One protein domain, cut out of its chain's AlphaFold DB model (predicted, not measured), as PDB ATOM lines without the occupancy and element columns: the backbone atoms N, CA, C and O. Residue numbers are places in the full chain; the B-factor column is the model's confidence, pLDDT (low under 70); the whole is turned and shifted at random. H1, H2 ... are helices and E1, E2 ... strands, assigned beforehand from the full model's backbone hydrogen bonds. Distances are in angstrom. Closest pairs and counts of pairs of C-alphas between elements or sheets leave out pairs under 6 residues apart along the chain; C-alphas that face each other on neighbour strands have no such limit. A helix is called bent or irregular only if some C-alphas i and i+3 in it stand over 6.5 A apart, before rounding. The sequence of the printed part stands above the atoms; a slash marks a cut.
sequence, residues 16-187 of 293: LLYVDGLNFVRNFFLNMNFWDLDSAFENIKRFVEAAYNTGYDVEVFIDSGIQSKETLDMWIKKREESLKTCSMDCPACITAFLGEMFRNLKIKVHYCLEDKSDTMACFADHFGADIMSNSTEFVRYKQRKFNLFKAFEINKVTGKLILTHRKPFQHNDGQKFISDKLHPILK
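This is residues 16 to 187 of the 293 residues of an uncharacterized protein of Oxytricha trifallax (UniProt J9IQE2). What shape do these atoms make? A strongly twisted sheet of six strands forms the core, with H5 packed over one face and H1, H2 and H4 over the other, where the sheet curls round H2. H3 sticks out with its residues 69 to 74 and 80 to 85, and the long unnamed stretch 166 to 187 runs from edge strand E6 back to edge strand E3. What is it built of? The 172 printed residues, of mixed class, include five named helices and six named strands in the order E1 H1 H2 E2 H3 H4 E3 H5 E4 E5 E6; the sheet is mixed, in the order E3 E2 E1 E4 E5 E6. How large is it? It is compact, with a radius of gyration of the C-alphas of 16.4 A and spans of 45 by 45 by 31 A.

What comes first? E1, residues 16 to 20, begins at C-alpha 16, (-47.562, -12.842, 32.447), and H1, residues 21 to 28, is irregular, with C-alphas 23 and 26 at 7.8 A. H2, residues 37 to 54, is 25.7 A long, and E2, residues 56 to 63, 22.3 A. What follows? H3, residues 69 to 85, begins at C-alpha 69, (-23.716, -30.157, 48.433), and is 24.2 A long. Then come H4, residues 94 to 104, 15.1 A long, and E3, residues 108 to 112. What comes last? H5, residues 116 to 127, is 16.0 A long, and E4 is residues 130 to 132. E5, residues 148 to 154, is 17.5 A long, and E6, residues 161 to 165, ends at C-alpha 165, (-55.527, -21.778, 42.724).

How do the strands pair? E1 is parallel to E2, with N 17 and O 57 at 2.8 A, and to E4, with N 18 and O 130 at 2.8 A. E2 is parallel to E3, with N 60 and O 108 at 2.9 A, and E4 to E5, with N 149 and O 131 at 2.8 A. E5 and E6 are a hairpin, antiparallel at 148 degrees, with N 150 and O 164 at 2.8 A. Where are the helices? H4 and H5 are on opposite faces of the sheet, three layers with helices on both faces; H1 and H2 are on the same face as H4. H4 runs along the strands over E3 and E2 at a height of 9.2 A, its Gly 99 and Val 109 of E3 having the closest C-alphas, 6.1 A. H5 runs along E1 at a height of 8.3 A, the closest C-alphas being those of Tyr 18 and Ala 124, 7.2 A. Which helices meet? H2 touches H1 with residues 39 to 44 alone, about perpendicular at 74 degrees, the closest C-alphas being those of Phe 28 and Ala 40, 4.8 A. H2 and H4 only just touch, with 3 pairs of C-alphas within 8 A, closest Phe 41 and Met 101, 5.9 A; H3 is not on the sheet and touches no helix. What of the crossovers and helix backbones? E1, H1 H2, E2 and E2, H3 H4, E3 are strand-helix-strand units, parallel neighbour strands with helices between, and E3, H5, E4 is a split one, with E2 and E1 between its strands; the three crossovers are right-handed. Every O i to N i+4 pair is within hydrogen-bond range in H2, H3, H4 and H5, but 1 of 4 in H1, beside 2 of 5 O i to N i+3 pairs.

How far does it reach? The two C-alphas farthest apart are those of Lys 69 and Val 157, 47.4 A. Is it unbroken? The printed part has no cut, and the link from E4 to E5, 15 residues, is long. Where is confidence low? Residues 34, 66 and 67 are under 70, and the mean pLDDT of the printed part is 91.5.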
ATOM      1  N   LEU A  16     -48.672 -11.886  32.385       97.69
ATOM      2  CA  LEU A  16     -47.562 -12.842  32.447       97.69
ATOM      3  C   LEU A  16     -47.903 -14.040  33.347       97.69
ATOM      4  O   LEU A  16     -48.445 -13.870  34.444       97.69
ATOM      5  N   LEU A  17     -47.547 -15.243  32.894       98.38
ATOM      6  CA  LEU A  17     -47.601 -16.487  33.657       98.38
ATOM      7  C   LEU A  17     -46.216 -17.134  33.699       98.38
ATOM      8  O   LEU A  17     -45.710 -17.628  32.691       98.38
ATOM      9  N   TYR A  18     -45.625 -17.181  34.889       98.56
ATOM     10  CA  TYR A  18     -44.359 -17.858  35.133       98.56
ATOM     11  C   TYR A  18     -44.586 -19.305  35.531       98.56
ATOM     12  O   TYR A  18     -45.232 -19.609  36.535       98.56
ATOM     13  N   VAL A  19     -44.037 -20.211  34.730       98.12
ATOM     14  CA  VAL A  19     -44.228 -21.651  34.872       98.12
ATOM     15  C   VAL A  19     -42.971 -22.285  35.446       98.12
ATOM     16  O   VAL A  19     -41.887 -22.163  34.881       98.12
ATOM     17  N   ASP A  20     -43.125 -23.019  36.545       96.62
ATOM     18  CA  ASP A  20     -42.087 -23.919  37.048       96.62
ATOM     19  C   ASP A  20     -42.011 -25.143  36.131       96.62
ATOM     20  O   ASP A  20     -42.817 -26.074  36.241       96.62
ATOM     21  N   GLY A  21     -41.054 -25.135  35.202       93.75
ATOM     22  CA  GLY A  21     -40.996 -26.122  34.127       93.75
ATOM     23  C   GLY A  21     -40.910 -27.563  34.639       93.75
ATOM     24  O   GLY A  21     -41.571 -28.458  34.112       93.75
ATOM     25  N   LEU A  22     -40.150 -27.798  35.712       91.19
ATOM     26  CA  LEU A  22     -39.924 -29.148  36.229       91.19
ATOM     27  C   LEU A  22     -41.120 -29.715  37.003       91.19
ATOM     28  O   LEU A  22     -41.290 -30.932  37.057       91.19
ATOM     29  N   ASN A  23     -41.971 -28.858  37.572       92.19
ATOM     30  CA  ASN A  23     -43.136 -29.296  38.349       92.19
ATOM     31  C   ASN A  23     -44.230 -29.945  37.493       92.19
ATOM     32  O   ASN A  23     -44.985 -30.772  38.004       92.19
ATOM     33  N   PHE A  24     -44.291 -29.608  36.203       91.31
ATOM     34  CA  PHE A  24     -45.316 -30.093  35.274       91.31
ATOM     35  C   PHE A  24     -44.769 -31.057  34.223       91.31
ATOM     36  O   PHE A  24     -45.455 -31.365  33.253       91.31
ATOM     37  N   VAL A  25     -43.564 -31.605  34.425       90.06
ATOM     38  CA  VAL A  25     -42.976 -32.591  33.500       90.06
ATOM     39  C   VAL A  25     -43.937 -33.746  33.236       90.06
ATOM     40  O   VAL A  25     -44.099 -34.135  32.090       90.06
ATOM     41  N   ARG A  26     -44.647 -34.247  34.255       88.75
ATOM     42  CA  ARG A  26     -45.613 -35.348  34.085       88.75
ATOM     43  C   ARG A  26     -46.871 -34.968  33.300       88.75
ATOM     44  O   ARG A  26     -47.561 -35.852  32.813       88.75
ATOM     45  N   ASN A  27     -47.181 -33.678  33.185       91.56
ATOM     46  CA  ASN A  27     -48.276 -33.196  32.347       91.56
ATOM     47  C   ASN A  27     -47.876 -33.165  30.866       91.56
ATOM     48  O   ASN A  27     -48.745 -33.272  30.006       91.56
ATOM     49  N   PHE A  28     -46.581 -33.025  30.574       91.62
ATOM     50  CA  PHE A  28     -46.058 -32.987  29.211       91.62
ATOM     51  C   PHE A  28     -45.592 -34.373  28.748       91.62
ATOM     52  O   PHE A  28     -45.997 -34.846  27.690       91.62
ATOM     53  N   PHE A  29     -44.820 -35.066  29.578       89.50
ATOM     54  CA  PHE A  29     -44.292 -36.406  29.342       89.50
ATOM     55  C   PHE A  29     -45.243 -37.443  29.945       89.50
ATOM     56  O   PHE A  29     -45.050 -37.907  31.065       89.50
ATOM     57  N   LEU A  30     -46.308 -37.781  29.211       85.25
ATOM     58  CA  LEU A  30     -47.274 -38.806  29.636       85.25
ATOM     59  C   LEU A  30     -46.645 -40.204  29.645       85.25
ATOM     60  O   LEU A  30     -46.959 -41.031  30.500       85.25
ATOM     61  N   ASN A  31     -45.731 -40.442  28.705       79.75
ATOM     62  CA  ASN A  31     -44.854 -41.594  28.689       79.75
ATOM     63  C   ASN A  31     -43.475 -41.172  29.208       79.75
ATOM     64  O   ASN A  31     -42.853 -40.263  28.665       79.75
ATOM     65  N   MET A  32     -42.984 -41.842  30.252       73.25
ATOM     66  CA  MET A  32     -41.629 -41.608  30.773       73.25
ATOM     67  C   MET A  32     -40.545 -42.270  29.916       73.25
ATOM     68  O   MET A  32     -39.363 -42.202  30.254       73.25
ATOM     69  N   ASN A  33     -40.929 -42.899  28.800       71.62
ATOM     70  CA  ASN A  33     -39.998 -43.270  27.753       71.62
ATOM     71  C   ASN A  33     -39.327 -42.002  27.213       71.62
ATOM     72  O   ASN A  33     -39.957 -41.163  26.575       71.62
ATOM     73  N   PHE A  34     -38.027 -41.884  27.468       69.12
ATOM     74  CA  PHE A  34     -37.218 -40.723  27.115       69.12
ATOM     75  C   PHE A  34     -37.127 -40.452  25.603       69.12
ATOM     76  O   PHE A  34     -36.631 -39.398  25.214       69.12
ATOM     77  N   TRP A  35     -37.630 -41.369  24.770       70.69
ATOM     78  CA  TRP A  35     -37.714 -41.220  23.318       70.69
ATOM     79  C   TRP A  35     -39.036 -40.639  22.800       70.69
ATOM     80  O   TRP A  35     -39.103 -40.279  21.630       70.69
ATOM     81  N   ASP A  36     -40.078 -40.509  23.627       84.81
ATOM     82  CA  ASP A  36     -41.372 -39.944  23.202       84.81
ATOM     83  C   ASP A  36     -41.383 -38.406  23.296       84.81
ATOM     84  O   ASP A  36     -42.199 -37.784  23.983       84.81
ATOM     85  N   LEU A  37     -40.395 -37.780  22.646       88.62
ATOM     86  CA  LEU A  37     -40.209 -36.328  22.660       88.62
ATOM     87  C   LEU A  37     -41.282 -35.604  21.838       88.62
ATOM     88  O   LEU A  37     -41.679 -34.500  22.207       88.62
ATOM     89  N   ASP A  38     -41.781 -36.230  20.770       91.31
ATOM     90  CA  ASP A  38     -42.791 -35.645  19.885       91.31
ATOM     91  C   ASP A  38     -44.123 -35.442  20.613       91.31
ATOM     92  O   ASP A  38     -44.695 -34.349  20.577       91.31
ATOM     93  N   SER A  39     -44.590 -36.456  21.351       93.00
ATOM     94  CA  SER A  39     -45.814 -36.334  22.150       93.00
ATOM     95  C   SER A  39     -45.656 -35.291  23.255       93.00
ATOM     96  O   SER A  39     -46.578 -34.516  23.516       93.00
ATOM     97  N   ALA A  40     -44.483 -35.236  23.896       93.00
ATOM     98  CA  ALA A  40     -44.202 -34.236  24.920       93.00
ATOM     99  C   ALA A  40     -44.206 -32.809  24.356       93.00
ATOM    100  O   ALA A  40     -44.815 -31.915  24.950       93.00
ATOM    101  N   PHE A  41     -43.592 -32.603  23.190       95.50
ATOM    102  CA  PHE A  41     -43.586 -31.317  22.501       95.50
ATOM    103  C   PHE A  41     -44.998 -30.884  22.090       95.50
ATOM    104  O   PHE A  41     -45.380 -29.739  22.327       95.50
ATOM    105  N   GLU A  42     -45.810 -31.802  21.565       96.44
ATOM    106  CA  GLU A  42     -47.207 -31.530  21.212       96.44
ATOM    107  C   GLU A  42     -48.053 -31.160  22.445       96.44
ATOM    108  O   GLU A  42     -48.867 -30.237  22.397       96.44
ATOM    109  N   ASN A  43     -47.827 -31.807  23.593       95.88
ATOM    110  CA  ASN A  43     -48.497 -31.439  24.844       95.88
ATOM    111  C   ASN A  43     -48.086 -30.042  25.340       95.88
ATOM    112  O   ASN A  43     -48.937 -29.283  25.809       95.88
ATOM    113  N   ILE A  44     -46.806 -29.681  25.214       97.25
ATOM    114  CA  ILE A  44     -46.313 -28.334  25.539       97.25
ATOM    115  C   ILE A  44     -46.942 -27.298  24.606       97.25
ATOM    116  O   ILE A  44     -47.418 -26.265  25.074       97.25
ATOM    117  N   LYS A  45     -47.002 -27.584  23.303       98.12
ATOM    118  CA  LYS A  45     -47.642 -26.713  22.314       98.12
ATOM    119  C   LYS A  45     -49.099 -26.437  22.672       98.12
ATOM    120  O   LYS A  45     -49.487 -25.275  22.767       98.12
ATOM    121  N   ARG A  46     -49.871 -27.480  22.987       97.75
ATOM    122  CA  ARG A  46     -51.269 -27.344  23.435       97.75
ATOM    123  C   ARG A  46     -51.398 -26.500  24.698       97.75
ATOM    124  O   ARG A  46     -52.328 -25.709  24.810       97.75
ATOM    125  N   PHE A  47     -50.481 -26.661  25.651       98.19
ATOM    126  CA  PHE A  47     -50.454 -25.840  26.860       98.19
ATOM    127  C   PHE A  47     -50.212 -24.358  26.542       98.19
ATOM    128  O   PHE A  47     -50.948 -23.506  27.039       98.19
ATOM    129  N   VAL A  48     -49.222 -24.055  25.699       98.12
ATOM    130  CA  VAL A  48     -48.881 -22.685  25.292       98.12
ATOM    131  C   VAL A  48     -50.039 -22.030  24.537       98.12
ATOM    132  O   VAL A  48     -50.456 -20.928  24.889       98.12
ATOM    133  N   GLU A  49     -50.625 -22.724  23.560       97.88
ATOM    134  CA  GLU A  49     -51.803 -22.247  22.825       97.88
ATOM    135  C   GLU A  49     -52.984 -21.984  23.768       97.88
ATOM    136  O   GLU A  49     -53.642 -20.946  23.679       97.88
ATOM    137  N   ALA A  50     -53.220 -22.879  24.732       98.19
ATOM    138  CA  ALA A  50     -54.285 -22.704  25.709       98.19
ATOM    139  C   ALA A  50     -54.046 -21.531  26.666       98.19
ATOM    140  O   ALA A  50     -55.004 -20.856  27.051       98.19
ATOM    141  N   ALA A  51     -52.792 -21.272  27.044       97.81
ATOM    142  CA  ALA A  51     -52.418 -20.113  27.848       97.81
ATOM    143  C   ALA A  51     -52.694 -18.807  27.087       97.81
ATOM    144  O   ALA A  51     -53.373 -17.926  27.624       97.81
ATOM    145  N   TYR A  52     -52.291 -18.734  25.814       96.88
ATOM    146  CA  TYR A  52     -52.574 -17.585  24.952       96.88
ATOM    147  C   TYR A  52     -54.077 -17.356  24.764       96.88
ATOM    148  O   TYR A  52     -54.550 -16.230  24.922       96.88
ATOM    149  N   ASN A  53     -54.859 -18.415  24.546       96.25
ATOM    150  CA  ASN A  53     -56.321 -18.325  24.434       96.25
ATOM    151  C   ASN A  53     -57.007 -17.850  25.732       96.25
ATOM    152  O   ASN A  53     -58.128 -17.328  25.697       96.25
ATOM    153  N   THR A  54     -56.359 -18.033  26.885       96.50
ATOM    154  CA  THR A  54     -56.810 -17.511  28.184       96.50
ATOM    155  C   THR A  54     -56.370 -16.061  28.422       96.50
ATOM    156  O   THR A  54     -56.931 -15.403  29.296       96.50
ATOM    157  N   GLY A  55     -55.432 -15.537  27.630       96.25
ATOM    158  CA  GLY A  55     -54.878 -14.188  27.778       96.25
ATOM    159  C   GLY A  55     -53.598 -14.129  28.612       96.25
ATOM    160  O   GLY A  55     -53.308 -13.079  29.189       96.25
ATOM    161  N   TYR A  56     -52.850 -15.234  28.695       97.88
ATOM    162  CA  TYR A  56     -51.534 -15.269  29.325       97.88
ATOM    163  C   TYR A  56     -50.405 -15.268  28.296       97.88
ATOM    164  O   TYR A  56     -50.483 -15.985  27.302       97.88
ATOM    165  N   ASP A  57     -49.332 -14.538  28.599       97.12
ATOM    166  CA  ASP A  57     -48.022 -14.713  27.975       97.12
ATOM    167  C   ASP A  57     -47.129 -15.538  28.911       97.12
ATOM    168  O   ASP A  57     -47.042 -15.269  30.113       97.12
ATOM    169  N   VAL A  58     -46.523 -16.596  28.381       97.94
ATOM    170  CA  VAL A  58     -45.850 -17.625  29.181       97.94
ATOM    171  C   VAL A  58     -44.350 -17.374  29.206       97.94
ATOM    172  O   VAL A  58     -43.724 -17.169  28.169       97.94
ATOM    173  N   GLU A  59     -43.746 -17.495  30.385       98.38
ATOM    174  CA  GLU A  59     -42.298 -17.658  30.528       98.38
ATOM    175  C   GLU A  59     -42.005 -18.837  31.460       98.38
ATOM    176  O   GLU A  59     -42.738 -19.095  32.419       98.38
ATOM    177  N   VAL A  60     -40.938 -19.583  31.180       98.06
ATOM    178  CA  VAL A  60     -40.627 -20.827  31.894       98.06
ATOM    179  C   VAL A  60     -39.348 -20.671  32.693       98.06
ATOM    180  O   VAL A  60     -38.325 -20.243  32.165       98.06
ATOM    181  N   PHE A  61     -39.397 -21.076  33.956       97.56
ATOM    182  CA  PHE A  61     -38.255 -21.087  34.859       97.56
ATOM    183  C   PHE A  61     -37.847 -22.532  35.158       97.56
ATOM    184  O   PHE A  61     -38.678 -23.382  35.494       97.56
ATOM    185  N   ILE A  62     -36.554 -22.816  35.012       94.94
ATOM    186  CA  ILE A  62     -35.948 -24.140  35.195       94.94
ATOM    187  C   ILE A  62     -34.742 -23.986  36.124       94.94
ATOM    188  O   ILE A  62     -34.006 -23.010  36.032       94.94
ATOM    189  N   ASP A  63     -34.520 -24.940  37.024       88.94
ATOM    190  CA  ASP A  63     -33.310 -24.962  37.853       88.94
ATOM    191  C   ASP A  63     -32.064 -25.133  36.964       88.94
ATOM    192  O   ASP A  63     -32.035 -26.019  36.102       88.94
ATOM    193  N   SER A  64     -31.035 -24.291  37.142       80.62
ATOM    194  CA  SER A  64     -29.830 -24.352  36.304       80.62
ATOM    195  C   SER A  64     -28.972 -25.587  36.591       80.62
ATOM    196  O   SER A  64     -28.276 -26.055  35.703       80.62
ATOM    197  N   GLY A  65     -29.053 -26.175  37.782       73.00
ATOM    198  CA  GLY A  65     -28.197 -27.303  38.128       73.00
ATOM    199  C   GLY A  65     -28.113 -27.540  39.626       73.00
ATOM    200  O   GLY A  65     -29.045 -27.259  40.378       73.00
ATOM    201  N   ILE A  66     -26.992 -28.111  40.055       67.19
ATOM    202  CA  ILE A  66     -26.739 -28.463  41.452       67.19
ATOM    203  C   ILE A  66     -26.242 -27.223  42.199       67.19
ATOM    204  O   ILE A  66     -25.140 -26.744  41.956       67.19
ATOM    205  N   GLN A  67     -27.059 -26.721  43.125       66.44
ATOM    206  CA  GLN A  67     -26.813 -25.453  43.825       66.44
ATOM    207  C   GLN A  67     -26.146 -25.627  45.197       66.44
ATOM    208  O   GLN A  67     -25.560 -24.687  45.728       66.44
ATOM    209  N   SER A  68     -26.214 -26.825  45.783       76.88
ATOM    210  CA  SER A  68     -25.617 -27.118  47.086       76.88
ATOM    211  C   SER A  68     -25.092 -28.550  47.161       76.88
ATOM    212  O   SER A  68     -25.509 -29.428  46.398       76.88
ATOM    213  N   LYS A  69     -24.202 -28.804  48.127       82.62
ATOM    214  CA  LYS A  69     -23.716 -30.157  48.433       82.62
ATOM    215  C   LYS A  69     -24.855 -31.089  48.857       82.62
ATOM    216  O   LYS A  69     -24.881 -32.241  48.450       82.62
ATOM    217  N   GLU A  70     -25.821 -30.586  49.615       83.81
ATOM    218  CA  GLU A  70     -26.980 -31.367  50.056       83.81
ATOM    219  C   GLU A  70     -27.852 -31.784  48.866       83.81
ATOM    220  O   GLU A  70     -28.231 -32.951  48.737       83.81
ATOM    221  N   THR A  71     -28.100 -30.855  47.936       82.06
ATOM    222  CA  THR A  71     -28.818 -31.131  46.685       82.06
ATOM    223  C   THR A  71     -28.048 -32.124  45.812       82.06
ATOM    224  O   THR A  71     -28.664 -33.016  45.228       82.06
ATOM    225  N   LEU A  72     -26.714 -32.011  45.754       84.31
ATOM    226  CA  LEU A  72     -25.855 -32.971  45.058       84.31
ATOM    227  C   LEU A  72     -25.989 -34.370  45.660       84.31
ATOM    228  O   LEU A  72     -26.237 -35.322  44.927       84.31
ATOM    229  N   ASP A  73     -25.869 -34.495  46.981       88.69
ATOM    230  CA  ASP A  73     -25.912 -35.777  47.687       88.69
ATOM    231  C   ASP A  73     -27.285 -36.449  47.537       88.69
ATOM    232  O   ASP A  73     -27.376 -37.657  47.301       88.69
ATOM    233  N   MET A  74     -28.372 -35.674  47.617       87.75
ATOM    234  CA  MET A  74     -29.724 -36.163  47.331       87.75
ATOM    235  C   MET A  74     -29.871 -36.628  45.882       87.75
ATOM    236  O   MET A  74     -30.454 -37.686  45.624       87.75
ATOM    237  N   TRP A  75     -29.347 -35.852  44.932       87.19
ATOM    238  CA  TRP A  75     -29.376 -36.204  43.518       87.19
ATOM    239  C   TRP A  75     -28.581 -37.487  43.251       87.19
ATOM    240  O   TRP A  75     -29.113 -38.391  42.609       87.19
ATOM    241  N   ILE A  76     -27.371 -37.614  43.807       89.81
ATOM    242  CA  ILE A  76     -26.528 -38.814  43.721       89.81
ATOM    243  C   ILE A  76     -27.303 -40.038  44.214       89.81
ATOM    244  O   ILE A  76     -27.492 -40.983  43.446       89.81
ATOM    245  N   LYS A  77     -27.838 -39.987  45.441       91.00
ATOM    246  CA  LYS A  77     -28.602 -41.095  46.042       91.00
ATOM    247  C   LYS A  77     -29.789 -41.507  45.178       91.00
ATOM    248  O   LYS A  77     -30.000 -42.692  44.938       91.00
ATOM    249  N   LYS A  78     -30.551 -40.531  44.670       89.50
ATOM    250  CA  LYS A  78     -31.701 -40.810  43.802       89.50
ATOM    251  C   LYS A  78     -31.273 -41.506  42.507       89.50
ATOM    252  O   LYS A  78     -31.959 -42.414  42.051       89.50
ATOM    253  N   ARG A  79     -30.153 -41.093  41.905       88.56
ATOM    254  CA  ARG A  79     -29.659 -41.692  40.656       88.56
ATOM    255  C   ARG A  79     -29.097 -43.094  40.855       88.56
ATOM    256  O   ARG A  79     -29.355 -43.952  40.013       88.56
ATOM    257  N   GLU A  80     -28.400 -43.340  41.957       92.19
ATOM    258  CA  GLU A  80     -27.971 -44.688  42.337       92.19
ATOM    259  C   GLU A  80     -29.169 -45.627  42.506       92.19
ATOM    260  O   GLU A  80     -29.165 -46.724  41.952       92.19
ATOM    261  N   GLU A  81     -30.219 -45.181  43.200       91.38
ATOM    262  CA  GLU A  81     -31.437 -45.971  43.407       91.38
ATOM    263  C   GLU A  81     -32.183 -46.257  42.097       91.38
ATOM    264  O   GLU A  81     -32.582 -47.394  41.837       91.38
ATOM    265  N   SER A  82     -32.312 -45.256  41.219       89.38
ATOM    266  CA  SER A  82     -32.866 -45.439  39.871       89.38
ATOM    267  C   SER A  82     -32.108 -46.502  39.073       89.38
ATOM    268  O   SER A  82     -32.727 -47.328  38.401       89.38
ATOM    269  N   LEU A  83     -30.775 -46.520  39.162       89.88
ATOM    270  CA  LEU A  83     -29.964 -47.517  38.471       89.88
ATOM    271  C   LEU A  83     -30.102 -48.912  39.098       89.88
ATOM    272  O   LEU A  83     -30.240 -49.889  38.366       89.88
ATOM    273  N   LYS A  84     -30.114 -49.015  40.436       91.38
ATOM    274  CA  LYS A  84     -30.329 -50.288  41.155       91.38
ATOM    275  C   LYS A  84     -31.664 -50.923  40.794       91.38
ATOM    276  O   LYS A  84     -31.723 -52.113  40.503       91.38
ATOM    277  N   THR A  85     -32.720 -50.119  40.808       90.75
ATOM    278  CA  THR A  85     -34.098 -50.573  40.577       90.75
ATOM    279  C   THR A  85     -34.463 -50.666  39.100       90.75
ATOM    280  O   THR A  85     -35.551 -51.130  38.776       90.75
ATOM    281  N   CYS A  86     -33.581 -50.214  38.201       88.25
ATOM    282  CA  CYS A  86     -33.888 -50.028  36.785       88.25
ATOM    283  C   CYS A  86     -35.190 -49.230  36.576       88.25
ATOM    284  O   CYS A  86     -35.952 -49.490  35.645       88.25
ATOM    285  N   SER A  87     -35.435 -48.223  37.419       85.12
ATOM    286  CA  SER A  87     -36.586 -47.323  37.322       85.12
ATOM    287  C   SER A  87     -36.141 -45.891  37.021       85.12
ATOM    288  O   SER A  87     -35.123 -45.414  37.521       85.12
ATOM    289  N   MET A  88     -36.900 -45.185  36.182       77.75
ATOM    290  CA  MET A  88     -36.630 -43.788  35.850       77.75
ATOM    291  C   MET A  88     -37.925 -42.985  35.904       77.75
ATOM    292  O   MET A  88     -38.796 -43.123  35.054       77.75
ATOM    293  N   ASP A  89     -38.026 -42.118  36.911       74.19
ATOM    294  CA  ASP A  89     -39.200 -41.261  37.131       74.19
ATOM    295  C   ASP A  89     -39.321 -40.104  36.135       74.19
ATOM    296  O   ASP A  89     -40.344 -39.417  36.108       74.19
ATOM    297  N   CYS A  90     -38.232 -39.799  35.433       75.50
ATOM    298  CA  CYS A  90     -38.105 -38.643  34.564       75.50
ATOM    299  C   CYS A  90     -36.949 -38.861  33.579       75.50
ATOM    300  O   CYS A  90     -35.873 -39.278  34.035       75.50
ATOM    301  N   PRO A  91     -37.131 -38.546  32.282       76.50
ATOM    302  CA  PRO A  91     -36.077 -38.649  31.280       76.50
ATOM    303  C   PRO A  91     -34.752 -38.015  31.724       76.50
ATOM    304  O   PRO A  91     -34.711 -36.973  32.391       76.50
ATOM    305  N   ALA A  92     -33.637 -38.630  31.328       79.06
ATOM    306  CA  ALA A  92     -32.340 -37.981  31.451       79.06
ATOM    307  C   ALA A  92     -32.351 -36.658  30.665       79.06
ATOM    308  O   ALA A  92     -32.963 -36.556  29.607       79.06
ATOM    309  N   CYS A  93     -31.653 -35.636  31.168       81.56
ATOM    310  CA  CYS A  93     -31.524 -34.331  30.494       81.56
ATOM    311  C   CYS A  93     -32.836 -33.556  30.309       81.56
ATOM    312  O   CYS A  93     -32.885 -32.643  29.488       81.56
ATOM    313  N   ILE A  94     -33.880 -33.877  31.081       86.50
ATOM    314  CA  ILE A  94     -35.193 -33.234  30.962       86.50
ATOM    315  C   ILE A  94     -35.131 -31.700  30.973       86.50
ATOM    316  O   ILE A  94     -35.881 -31.055  30.254       86.50
ATOM    317  N   THR A  95     -34.219 -31.104  31.745       89.56
ATOM    318  CA  THR A  95     -34.045 -29.646  31.837       89.56
ATOM    319  C   THR A  95     -33.609 -29.025  30.512       89.56
ATOM    320  O   THR A  95     -34.027 -27.912  30.197       89.56
ATOM    321  N   ALA A  96     -32.789 -29.733  29.731       89.44
ATOM    322  CA  ALA A  96     -32.380 -29.305  28.400       89.44
ATOM    323  C   ALA A  96     -33.534 -29.481  27.407       89.44
ATOM    324  O   ALA A  96     -33.927 -28.513  26.765       89.44
ATOM    325  N   PHE A  97     -34.138 -30.677  27.348       90.12
ATOM    326  CA  PHE A  97     -35.242 -30.955  26.421       90.12
ATOM    327  C   PHE A  97     -36.428 -30.022  26.631       90.12
ATOM    328  O   PHE A  97     -36.913 -29.427  25.678       90.12
ATOM    329  N   LEU A  98     -36.856 -29.842  27.880       92.81
ATOM    330  CA  LEU A  98     -37.966 -28.962  28.210       92.81
ATOM    331  C   LEU A  98     -37.680 -27.517  27.784       92.81
ATOM    332  O   LEU A  98     -38.537 -26.872  27.187       92.81
ATOM    333  N   GLY A  99     -36.469 -27.018  28.055       94.75
ATOM    334  CA  GLY A  99     -36.074 -25.674  27.648       94.75
ATOM    335  C   GLY A  99     -36.070 -25.494  26.131       94.75
ATOM    336  O   GLY A  99     -36.643 -24.528  25.637       94.75
ATOM    337  N   GLU A 100     -35.498 -26.439  25.383       94.00
ATOM    338  CA  GLU A 100     -35.498 -26.388  23.915       94.00
ATOM    339  C   GLU A 100     -36.909 -26.496  23.326       94.00
ATOM    340  O   GLU A 100     -37.256 -25.750  22.412       94.00
ATOM    341  N   MET A 101     -37.766 -27.351  23.887       95.69
ATOM    342  CA  MET A 101     -39.169 -27.463  23.479       95.69
ATOM    343  C   MET A 101     -39.905 -26.124  23.631       95.69
ATOM    344  O   MET A 101     -40.540 -25.659  22.688       95.69
ATOM    345  N   PHE A 102     -39.774 -25.440  24.768       97.38
ATOM    346  CA  PHE A 102     -40.376 -24.112  24.930       97.38
ATOM    347  C   PHE A 102     -39.748 -23.060  24.000       97.38
ATOM    348  O   PHE A 102     -40.475 -22.292  23.366       97.38
ATOM    349  N   ARG A 103     -38.418 -23.051  23.835       96.56
ATOM    350  CA  ARG A 103     -37.728 -22.127  22.911       96.56
ATOM    351  C   ARG A 103     -38.153 -22.308  21.457       96.56
ATOM    352  O   ARG A 103     -38.291 -21.315  20.738       96.56
ATOM    353  N   ASN A 104     -38.405 -23.541  21.022       96.62
ATOM    354  CA  ASN A 104     -38.898 -23.834  19.676       96.62
ATOM    355  C   ASN A 104     -40.279 -23.216  19.417       96.62
ATOM    356  O   ASN A 104     -40.572 -22.832  18.287       96.62
ATOM    357  N   LEU A 105     -41.075 -23.016  20.471       97.25
ATOM    358  CA  LEU A 105     -42.339 -22.271  20.441       97.25
ATOM    359  C   LEU A 105     -42.169 -20.764  20.700       97.25
ATOM    360  O   LEU A 105     -43.152 -20.063  20.906       97.25
ATOM    361  N   LYS A 106     -40.930 -20.254  20.690       97.19
ATOM    362  CA  LYS A 106     -40.567 -18.851  20.968       97.19
ATOM    363  C   LYS A 106     -40.925 -18.370  22.379       97.19
ATOM    364  O   LYS A 106     -40.966 -17.167  22.624       97.19
ATOM    365  N   ILE A 107     -41.092 -19.299  23.317       97.75
ATOM    366  CA  ILE A 107     -41.299 -19.000  24.734       97.75
ATOM    367  C   ILE A 107     -39.961 -18.695  25.405       97.75
ATOM    368  O   ILE A 107     -38.957 -19.375  25.167       97.75
ATOM    369  N   LYS A 108     -39.933 -17.667  26.264       97.69
ATOM    370  CA  LYS A 108     -38.734 -17.336  27.042       97.69
ATOM    371  C   LYS A 108     -38.491 -18.403  28.103       97.69
ATOM    372  O   LYS A 108     -39.399 -18.777  28.844       97.69
ATOM    373  N   VAL A 109     -37.242 -18.854  28.189       97.62
ATOM    374  CA  VAL A 109     -36.796 -19.842  29.172       97.62
ATOM    375  C   VAL A 109     -35.660 -19.253  29.995       97.62
ATOM    376  O   VAL A 109     -34.657 -18.797  29.441       97.62
ATOM    377  N   HIS A 110     -35.820 -19.311  31.313       97.19
ATOM    378  CA  HIS A 110     -34.893 -18.781  32.301       97.19
ATOM    379  C   HIS A 110     -34.354 -19.917  33.168       97.19
ATOM    380  O   HIS A 110     -35.104 -20.594  33.871       97.19
ATOM    381  N   TYR A 111     -33.043 -20.127  33.132       94.88
ATOM    382  CA  TYR A 111     -32.352 -21.065  34.010       94.88
ATOM    383  C   TYR A 111     -31.887 -20.327  35.269       94.88
ATOM    384  O   TYR A 111     -31.103 -19.382  35.177       94.88
ATOM    385  N   CYS A 112     -32.387 -20.738  36.433       92.88
ATOM    386  CA  CYS A 112     -32.161 -20.072  37.718       92.88
ATOM    387  C   CYS A 112     -30.832 -20.516  38.323       92.88
ATOM    388  O   CYS A 112     -30.682 -21.694  38.648       92.88
ATOM    389  N   LEU A 113     -29.893 -19.577  38.474       87.88
ATOM    390  CA  LEU A 113     -28.581 -19.835  39.083       87.88
ATOM    391  C   LEU A 113     -28.651 -19.966  40.609       87.88
ATOM    392  O   LEU A 113     -27.838 -20.660  41.213       87.88
ATOM    393  N   GLU A 114     -29.634 -19.308  41.212       87.88
ATOM    394  CA  GLU A 114     -29.943 -19.359  42.640       87.88
ATOM    395  C   GLU A 114     -31.264 -20.109  42.866       87.88
ATOM    396  O   GLU A 114     -31.852 -20.630  41.911       87.88
ATOM    397  N   ASP A 115     -31.746 -20.170  44.112       89.38
ATOM    398  CA  ASP A 115     -33.008 -20.836  44.445       89.38
ATOM    399  C   ASP A 115     -34.123 -20.369  43.495       89.38
ATOM    400  O   ASP A 115     -34.448 -19.179  43.395       89.38
ATOM    401  N   LYS A 116     -34.688 -21.315  42.739       92.75
ATOM    402  CA  LYS A 116     -35.697 -21.011  41.722       92.75
ATOM    403  C   LYS A 116     -36.958 -20.426  42.337       92.75
ATOM    404  O   LYS A 116     -37.586 -19.589  41.697       92.75
ATOM    405  N   SER A 117     -37.345 -20.841  43.545       93.75
ATOM    406  CA  SER A 117     -38.550 -20.301  44.179       93.75
ATOM    407  C   SER A 117     -38.348 -18.828  44.538       93.75
ATOM    408  O   SER A 117     -39.213 -18.012  44.222       93.75
ATOM    409  N   ASP A 118     -37.187 -18.479  45.106       94.31
ATOM    410  CA  ASP A 118     -36.805 -17.094  45.417       94.31
ATOM    411  C   ASP A 118     -36.693 -16.259  44.128       94.31
ATOM    412  O   ASP A 118     -37.290 -15.183  44.030       94.31
ATOM    413  N   THR A 119     -36.038 -16.801  43.097       95.75
ATOM    414  CA  THR A 119     -35.897 -16.170  41.774       95.75
ATOM    415  C   THR A 119     -37.259 -15.894  41.133       95.75
ATOM    416  O   THR A 119     -37.563 -14.754  40.789       95.75
ATOM    417  N   MET A 120     -38.113 -16.912  41.003       97.12
ATOM    418  CA  MET A 120     -39.438 -16.780  40.395       97.12
ATOM    419  C   MET A 120     -40.336 -15.823  41.179       97.12
ATOM    420  O   MET A 120     -41.036 -15.022  40.565       97.12
ATOM    421  N   ALA A 121     -40.330 -15.886  42.516       97.19
ATOM    422  CA  ALA A 121     -41.139 -14.998  43.349       97.19
ATOM    423  C   ALA A 121     -40.710 -13.532  43.197       97.19
ATOM    424  O   ALA A 121     -41.569 -12.661  43.067       97.19
ATOM    425  N   CYS A 122     -39.399 -13.270  43.159       97.00
ATOM    426  CA  CYS A 122     -38.841 -11.941  42.921       97.00
ATOM    427  C   CYS A 122     -39.241 -11.394  41.546       97.00
ATOM    428  O   CYS A 122     -39.774 -10.288  41.449       97.00
ATOM    429  N   PHE A 123     -39.066 -12.188  40.486       97.69
ATOM    430  CA  PHE A 123     -39.469 -11.785  39.139       97.69
ATOM    431  C   PHE A 123     -40.981 -11.545  39.059       97.69
ATOM    432  O   PHE A 123     -41.410 -10.549  38.479       97.69
ATOM    433  N   ALA A 124     -41.798 -12.425  39.642       97.38
ATOM    434  CA  ALA A 124     -43.251 -12.303  39.589       97.38
ATOM    435  C   ALA A 124     -43.746 -11.030  40.282       97.38
ATOM    436  O   ALA A 124     -44.607 -10.337  39.741       97.38
ATOM    437  N   ASP A 125     -43.175 -10.689  41.441       96.62
ATOM    438  CA  ASP A 125     -43.526  -9.461  42.160       96.62
ATOM    439  C   ASP A 125     -43.070  -8.198  41.413       96.62
ATOM    440  O   ASP A 125     -43.800  -7.206  41.380       96.62
ATOM    441  N   HIS A 126     -41.899  -8.253  40.767       95.94
ATOM    442  CA  HIS A 126     -41.333  -7.139  40.003       95.94
ATOM    443  C   HIS A 126     -42.091  -6.865  38.694       95.94
ATOM    444  O   HIS A 126     -42.356  -5.710  38.366       95.94
ATOM    445  N   PHE A 127     -42.452  -7.914  37.948       96.31
ATOM    446  CA  PHE A 127     -43.077  -7.804  36.623       96.31
ATOM    447  C   PHE A 127     -44.602  -7.995  36.630       96.31
ATOM    448  O   PHE A 127     -45.232  -7.922  35.577       96.31
ATOM    449  N   GLY A 128     -45.217  -8.229  37.794       95.56
ATOM    450  CA  GLY A 128     -46.666  -8.419  37.913       95.56
ATOM    451  C   GLY A 128     -47.179  -9.720  37.285       95.56
ATOM    452  O   GLY A 128     -48.313  -9.767  36.801       95.56
ATOM    453  N   ALA A 129     -46.351 -10.766  37.269       97.69
ATOM    454  CA  ALA A 129     -46.714 -12.076  36.736       97.69
ATOM    455  C   ALA A 129     -47.432 -12.933  37.785       97.69
ATOM    456  O   ALA A 129     -47.180 -12.805  38.979       97.69
ATOM    457  N   ASP A 130     -48.283 -13.858  37.343       98.00
ATOM    458  CA  ASP A 130     -48.750 -14.954  38.196       98.00
ATOM    459  C   ASP A 130     -47.792 -16.151  38.115       98.00
ATOM    460  O   ASP A 130     -47.083 -16.324  37.125       98.00
ATOM    461  N   ILE A 131     -47.786 -17.009  39.139       98.19
ATOM    462  CA  ILE A 131     -46.930 -18.202  39.184       98.19
ATOM    463  C   ILE A 131     -47.769 -19.474  39.089       98.19
ATOM    464  O   ILE A 131     -48.732 -19.669  39.834       98.19
ATOM    465  N   MET A 132     -47.335 -20.393  38.230       97.75
ATOM    466  CA  MET A 132     -47.797 -21.773  38.181       97.75
ATOM    467  C   MET A 132     -46.692 -22.706  38.696       97.75
ATOM    468  O   MET A 132     -45.676 -22.906  38.032       97.75
ATOM    469  N   SER A 133     -46.885 -23.286  39.885       96.62
ATOM    470  CA  SER A 133     -45.976 -24.271  40.489       96.62
ATOM    471  C   SER A 133     -46.705 -25.163  41.499       96.62
ATOM    472  O   SER A 133     -47.555 -24.713  42.279       96.62
ATOM    473  N   ASN A 134     -46.353 -26.453  41.518       92.94
ATOM    474  CA  ASN A 134     -46.835 -27.380  42.537       92.94
ATOM    475  C   ASN A 134     -46.026 -27.292  43.857       92.94
ATOM    476  O   ASN A 134     -46.422 -27.884  44.868       92.94
ATOM    477  N   SER A 135     -44.942 -26.512  43.882       91.38
ATOM    478  CA  SER A 135     -44.107 -26.303  45.062       91.38
ATOM    479  C   SER A 135     -44.868 -25.610  46.197       91.38
ATOM    480  O   SER A 135     -45.694 -24.713  45.995       91.38
ATOM    481  N   THR A 136     -44.596 -26.046  47.425       91.44
ATOM    482  CA  THR A 136     -45.125 -25.446  48.655       91.44
ATOM    483  C   THR A 136     -44.330 -24.221  49.098       91.44
ATOM    484  O   THR A 136     -44.879 -23.392  49.822       91.44
ATOM    485  N   GLU A 137     -43.104 -24.044  48.595       91.50
ATOM    486  CA  GLU A 137     -42.203 -22.948  48.974       91.50
ATOM    487  C   GLU A 137     -42.815 -21.567  48.725       91.50
ATOM    488  O   GLU A 137     -42.718 -20.674  49.566       91.50
ATOM    489  N   PHE A 138     -43.562 -21.402  47.630       93.88
ATOM    490  CA  PHE A 138     -44.214 -20.135  47.286       93.88
ATOM    491  C   PHE A 138     -45.289 -19.677  48.285       93.88
ATOM    492  O   PHE A 138     -45.746 -18.532  48.227       93.88
ATOM    493  N   VAL A 139     -45.734 -20.556  49.187       92.00
ATOM    494  CA  VAL A 139     -46.688 -20.222  50.258       92.00
ATOM    495  C   VAL A 139     -45.998 -19.480  51.408       92.00
ATOM    496  O   VAL A 139     -46.662 -18.786  52.173       92.00
ATOM    497  N   ARG A 140     -44.665 -19.564  51.510       92.94
ATOM    498  CA  ARG A 140     -43.877 -18.918  52.569       92.94
ATOM    499  C   ARG A 140     -43.740 -17.405  52.379       92.94
ATOM    500  O   ARG A 140     -43.510 -16.714  53.372       92.94
ATOM    501  N   TYR A 141     -43.867 -16.890  51.149       93.56
ATOM    502  CA  TYR A 141     -43.685 -15.462  50.860       93.56
ATOM    503  C   TYR A 141     -44.862 -14.618  51.343       93.56
ATOM    504  O   TYR A 141     -46.008 -14.802  50.923       93.56
ATOM    505  N   LYS A 142     -44.560 -13.638  52.197       87.38
ATOM    506  CA  LYS A 142     -45.519 -12.616  52.619       87.38
ATOM    507  C   LYS A 142     -45.683 -11.519  51.577       87.38
ATOM    508  O   LYS A 142     -44.759 -11.230  50.831       87.38
ATOM    509  N   GLN A 143     -46.859 -10.882  51.596       87.56
ATOM    510  CA  GLN A 143     -47.171  -9.671  50.819       87.56
ATOM    511  C   GLN A 143     -46.935  -9.805  49.305       87.56
ATOM    512  O   GLN A 143     -46.795  -8.804  48.610       87.56
ATOM    513  N   ARG A 144     -46.931 -11.041  48.794       91.62
ATOM    514  CA  ARG A 144     -46.807 -11.320  47.365       91.62
ATOM    515  C   ARG A 144     -47.925 -10.634  46.581       91.62
ATOM    516  O   ARG A 144     -49.091 -10.710  46.978       91.62
ATOM    517  N   LYS A 145     -47.580 -10.029  45.446       92.50
ATOM    518  CA  LYS A 145     -48.547  -9.417  44.517       92.50
ATOM    519  C   LYS A 145     -49.092 -10.392  43.471       92.50
ATOM    520  O   LYS A 145     -50.012 -10.049  42.736       92.50
ATOM    521  N   PHE A 146     -48.542 -11.602  43.410       95.06
ATOM    522  CA  PHE A 146     -48.881 -12.609  42.409       95.06
ATOM    523  C   PHE A 146     -49.901 -13.639  42.906       95.06
ATOM    524  O   PHE A 146     -49.916 -14.026  44.083       95.06
ATOM    525  N   ASN A 147     -50.719 -14.159  41.985       95.88
ATOM    526  CA  ASN A 147     -51.502 -15.362  42.243       95.88
ATOM    527  C   ASN A 147     -50.624 -16.605  42.110       95.88
ATOM    528  O   ASN A 147     -49.688 -16.651  41.315       95.88
ATOM    529  N   LEU A 148     -50.965 -17.637  42.882       96.44
ATOM    530  CA  LEU A 148     -50.286 -18.926  42.835       96.44
ATOM    531  C   LEU A 148     -51.255 -20.020  42.397       96.44
ATOM    532  O   LEU A 148     -52.259 -20.282  43.070       96.44
ATOM    533  N   PHE A 149     -50.910 -20.699  41.311       97.56
ATOM    534  CA  PHE A 149     -51.656 -21.809  40.740       97.56
ATOM    535  C   PHE A 149     -50.867 -23.106  40.900       97.56
ATOM    536  O   PHE A 149     -49.675 -23.163  40.610       97.56
ATOM    537  N   LYS A 150     -51.523 -24.160  41.389       96.50
ATOM    538  CA  LYS A 150     -50.874 -25.454  41.661       96.50
ATOM    539  C   LYS A 150     -50.991 -26.469  40.532       96.50
ATOM    540  O   LYS A 150     -50.258 -27.451  40.529       96.50
ATOM    541  N   ALA A 151     -51.958 -26.274  39.650       96.69
ATOM    542  CA  ALA A 151     -52.296 -27.197  38.583       96.69
ATOM    543  C   ALA A 151     -53.014 -26.446  37.466       96.69
ATOM    544  O   ALA A 151     -53.542 -25.350  37.686       96.69
ATOM    545  N   PHE A 152     -53.066 -27.077  36.300       96.94
ATOM    546  CA  PHE A 152     -53.814 -26.599  35.156       96.94
ATOM    547  C   PHE A 152     -54.532 -27.751  34.462       96.94
ATOM    548  O   PHE A 152     -54.111 -28.905  34.546       96.94
ATOM    549  N   GLU A 153     -55.580 -27.401  33.732       97.12
ATOM    550  CA  GLU A 153     -56.258 -28.260  32.772       97.12
ATOM    551  C   GLU A 153     -56.534 -27.455  31.500       97.12
ATOM    552  O   GLU A 153     -56.649 -26.229  31.546       97.12
ATOM    553  N   ILE A 154     -56.649 -28.130  30.358       97.38
ATOM    554  CA  ILE A 154     -57.067 -27.493  29.106       97.38
ATOM    555  C   ILE A 154     -58.534 -27.839  28.883       97.38
ATOM    556  O   ILE A 154     -58.904 -29.011  28.773       97.38
ATOM    557  N   ASN A 155     -59.382 -26.816  28.808       97.19
ATOM    558  CA  ASN A 155     -60.783 -26.999  28.474       97.19
ATOM    559  C   ASN A 155     -60.897 -27.498  27.026       97.19
ATOM    560  O   ASN A 155     -60.567 -26.777  26.088       97.19
ATOM    561  N   LYS A 156     -61.406 -28.719  26.842       94.50
ATOM    562  CA  LYS A 156     -61.509 -29.362  25.522       94.50
ATOM    563  C   LYS A 156     -62.448 -28.648  24.545       94.50
ATOM    564  O   LYS A 156     -62.322 -28.852  23.347       94.50
ATOM    565  N   VAL A 157     -63.396 -27.855  25.048       95.44
ATOM    566  CA  VAL A 157     -64.384 -27.138  24.229       95.44
ATOM    567  C   VAL A 157     -63.855 -25.768  23.823       95.44
ATOM    568  O   VAL A 157     -63.968 -25.385  22.667       95.44
ATOM    569  N   THR A 158     -63.285 -25.021  24.769       95.69
ATOM    570  CA  THR A 158     -62.851 -23.639  24.518       95.69
ATOM    571  C   THR A 158     -61.384 -23.523  24.123       95.69
ATOM    572  O   THR A 158     -60.960 -22.448  23.711       95.69
ATOM    573  N   GLY A 159     -60.592 -24.585  24.300       96.19
ATOM    574  CA  GLY A 159     -59.143 -24.548  24.114       96.19
ATOM    575  C   GLY A 159     -58.435 -23.608  25.091       96.19
ATOM    576  O   GLY A 159     -57.325 -23.182  24.803       96.19
ATOM    577  N   LYS A 160     -59.078 -23.240  26.208       97.69
ATOM    578  CA  LYS A 160     -58.534 -22.319  27.217       97.69
ATOM    579  C   LYS A 160     -57.939 -23.064  28.400       97.69
ATOM    580  O   LYS A 160     -58.455 -24.102  28.822       97.69
ATOM    581  N   LEU A 161     -56.897 -22.481  28.977       97.31
ATOM    582  CA  LEU A 161     -56.301 -22.919  30.230       97.31
ATOM    583  C   LEU A 161     -57.238 -22.632  31.414       97.31
ATOM    584  O   LEU A 161     -57.660 -21.492  31.619       97.31
ATOM    585  N   ILE A 162     -57.519 -23.661  32.209       97.75
ATOM    586  CA  ILE A 162     -58.176 -23.574  33.515       97.75
ATOM    587  C   ILE A 162     -57.092 -23.742  34.575       97.75
ATOM    588  O   ILE A 162     -56.481 -24.803  34.686       97.75
ATOM    589  N   LEU A 163     -56.859 -22.699  35.368       97.38
ATOM    590  CA  LEU A 163     -55.847 -22.703  36.419       97.38
ATOM    591  C   LEU A 163     -56.476 -22.984  37.786       97.38
ATOM    592  O   LEU A 163     -57.456 -22.356  38.186       97.38
ATOM    593  N   THR A 164     -55.881 -23.907  38.540       97.56
ATOM    594  CA  THR A 164     -56.324 -24.233  39.899       97.56
ATOM    595  C   THR A 164     -55.515 -23.446  40.920       97.56
ATOM    596  O   THR A 164     -54.320 -23.698  41.102       97.56
ATOM    597  N   HIS A 165     -56.166 -22.536  41.646       96.12
ATOM    598  CA  HIS A 165     -55.527 -21.778  42.724       96.12
ATOM    599  C   HIS A 165     -54.954 -22.691  43.818       96.12
ATOM    600  O   HIS A 165     -55.564 -23.685  44.238       96.12
ATOM    601  N   ARG A 166     -53.781 -22.321  44.336       92.69
ATOM    602  CA  ARG A 166     -53.237 -22.928  45.548       92.69
ATOM    603  C   ARG A 166     -53.939 -22.346  46.770       92.69
ATOM    604  O   ARG A 166     -53.883 -21.143  47.015       92.69
ATOM    605  N   LYS A 167     -54.563 -23.222  47.560       86.50
ATOM    606  CA  LYS A 167     -55.144 -22.847  48.853       86.50
ATOM    607  C   LYS A 167     -54.026 -22.429  49.823       86.50
ATOM    608  O   LYS A 167     -52.992 -23.101  49.840       86.50
ATOM    609  N   PRO A 168     -54.214 -21.367  50.623       81.06
ATOM    610  CA  PRO A 168     -53.287 -21.029  51.696       81.06
ATOM    611  C   PRO A 168     -53.211 -22.167  52.717       81.06
ATOM    612  O   PRO A 168     -54.234 -22.763  53.056       81.06
ATOM    613  N   PHE A 169     -52.013 -22.455  53.217       85.31
ATOM    614  CA  PHE A 169     -51.806 -23.318  54.377       85.31
ATOM    615  C   PHE A 169     -50.531 -22.898  55.112       85.31
ATOM    616  O   PHE A 169     -49.697 -22.177  54.562       85.31
ATOM    617  N   GLN A 170     -50.395 -23.319  56.367       80.81
ATOM    618  CA  GLN A 170     -49.214 -23.011  57.162       80.81
ATOM    619  C   GLN A 170     -48.060 -23.923  56.744       80.81
ATOM    620  O   GLN A 170     -48.166 -25.144  56.836       80.81
ATOM    621  N   HIS A 171     -46.972 -23.327  56.261       87.19
ATOM    622  CA  HIS A 171     -45.733 -24.054  56.011       87.19
ATOM    623  C   HIS A 171     -45.026 -24.328  57.343       87.19
ATOM    624  O   HIS A 171     -45.069 -23.484  58.238       87.19
ATOM    625  N   ASN A 172     -44.381 -25.491  57.469       83.31
ATOM    626  CA  ASN A 172     -43.615 -25.835  58.675       83.31
ATOM    627  C   ASN A 172     -42.378 -24.938  58.824       83.31
ATOM    628  O   ASN A 172     -41.991 -24.585  59.934       83.31
ATOM    629  N   ASP A 173     -41.793 -24.544  57.695       84.88
ATOM    630  CA  ASP A 173     -40.648 -23.641  57.668       84.88
ATOM    631  C   ASP A 173     -41.049 -22.174  57.821       84.88
ATOM    632  O   ASP A 173     -42.154 -21.752  57.469       84.88
ATOM    633  N   GLY A 174     -40.096 -21.372  58.299       86.81
ATOM    634  CA  GLY A 174     -40.275 -19.941  58.514       86.81
ATOM    635  C   GLY A 174     -40.712 -19.181  57.259       86.81
ATOM    636  O   GLY A 174     -40.420 -19.565  56.120       86.81
ATOM    637  N   GLN A 175     -41.401 -18.066  57.488       89.94
ATOM    638  CA  GLN A 175     -41.859 -17.158  56.438       89.94
ATOM    639  C   GLN A 175     -40.679 -16.510  55.706       89.94
ATOM    640  O   GLN A 175     -39.632 -16.260  56.302       89.94
ATOM    641  N   LYS A 176     -40.876 -16.215  54.420       92.75
ATOM    642  CA  LYS A 176     -39.906 -15.535  53.557       92.75
ATOM    643  C   LYS A 176     -40.419 -14.149  53.157       92.75
ATOM    644  O   LYS A 176     -41.629 -13.925  53.045       92.75
ATOM    645  N   PHE A 177     -39.486 -13.240  52.905       92.75
ATOM    646  CA  PHE A 177     -39.743 -11.975  52.221       92.75
ATOM    647  C   PHE A 177     -39.196 -12.070  50.802       92.75
ATOM    648  O   PHE A 177     -38.218 -12.775  50.561       92.75
ATOM    649  N   ILE A 178     -39.864 -11.403  49.869       93.94
ATOM    650  CA  ILE A 178     -39.418 -11.350  48.480       93.94
ATOM    651  C   ILE A 178     -38.254 -10.356  48.404       93.94
ATOM    652  O   ILE A 178     -38.337  -9.274  48.979       93.94
ATOM    653  N   SER A 179     -37.164 -10.745  47.741       91.94
ATOM    654  CA  SER A 179     -36.020  -9.862  47.491       91.94
ATOM    655  C   SER A 179     -36.416  -8.714  46.561       91.94
ATOM    656  O   SER A 179     -37.078  -8.942  45.549       91.94
ATOM    657  N   ASP A 180     -35.939  -7.502  46.847       90.06
ATOM    658  CA  ASP A 180     -36.101  -6.345  45.953       90.06
ATOM    659  C   ASP A 180     -35.174  -6.417  44.727       90.06
ATOM    660  O   ASP A 180     -35.420  -5.780  43.699       90.06
ATOM    661  N   LYS A 181     -34.080  -7.183  44.826       94.38
ATOM    662  CA  LYS A 181     -33.094  -7.340  43.756       94.38
ATOM    663  C   LYS A 181     -33.408  -8.585  42.935       94.38
ATOM    664  O   LYS A 181     -33.417  -9.688  43.481       94.38
ATOM    665  N   LEU A 182     -33.554  -8.400  41.620       95.44
ATOM    666  CA  LEU A 182     -33.687  -9.497  40.664       95.44
ATOM    667  C   LEU A 182     -32.479 -10.440  40.740       95.44
ATOM    668  O   LEU A 182     -31.323 -10.013  40.657       95.44
ATOM    669  N   HIS A 183     -32.781 -11.727  40.880       93.00
ATOM    670  CA  HIS A 183     -31.801 -12.805  40.919       93.00
ATOM    671  C   HIS A 183     -31.222 -13.085  39.518       93.00
ATOM    672  O   HIS A 183     -31.894 -12.853  38.506       93.00
ATOM    673  N   PRO A 184     -29.973 -13.567  39.421       92.25
ATOM    674  CA  PRO A 184     -29.346 -13.848  38.140       92.25
ATOM    675  C   PRO A 184     -29.955 -15.090  37.465       92.25
ATOM    676  O   PRO A 184     -30.196 -16.124  38.092       92.25
ATOM    677  N   ILE A 185     -30.160 -14.990  36.152       94.31
ATOM    678  CA  ILE A 185     -30.719 -16.046  35.299       94.31
ATOM    679  C   ILE A 185     -29.880 -16.224  34.034       94.31
ATOM    680  O   ILE A 185     -29.233 -15.287  33.559       94.31
ATOM    681  N   LEU A 186     -29.934 -17.417  33.448       92.50
ATOM    682  CA  LEU A 186     -29.351 -17.714  32.144       92.50
ATOM    683  C   LEU A 186     -30.453 -17.953  31.111       92.50
ATOM    684  O   LEU A 186     -31.431 -18.649  31.370       92.50
ATOM    685  N   LYS A 187     -30.278 -17.389  29.914       91.00
ATOM    686  CA  LYS A 187     -31.212 -17.566  28.788       91.00
ATOM    687  C   LYS A 187     -30.979 -18.849  28.004       91.00
ATOM    688  O   LYS A 187     -31.796 -19.184  27.153       91.00
TER     689      LYS A 187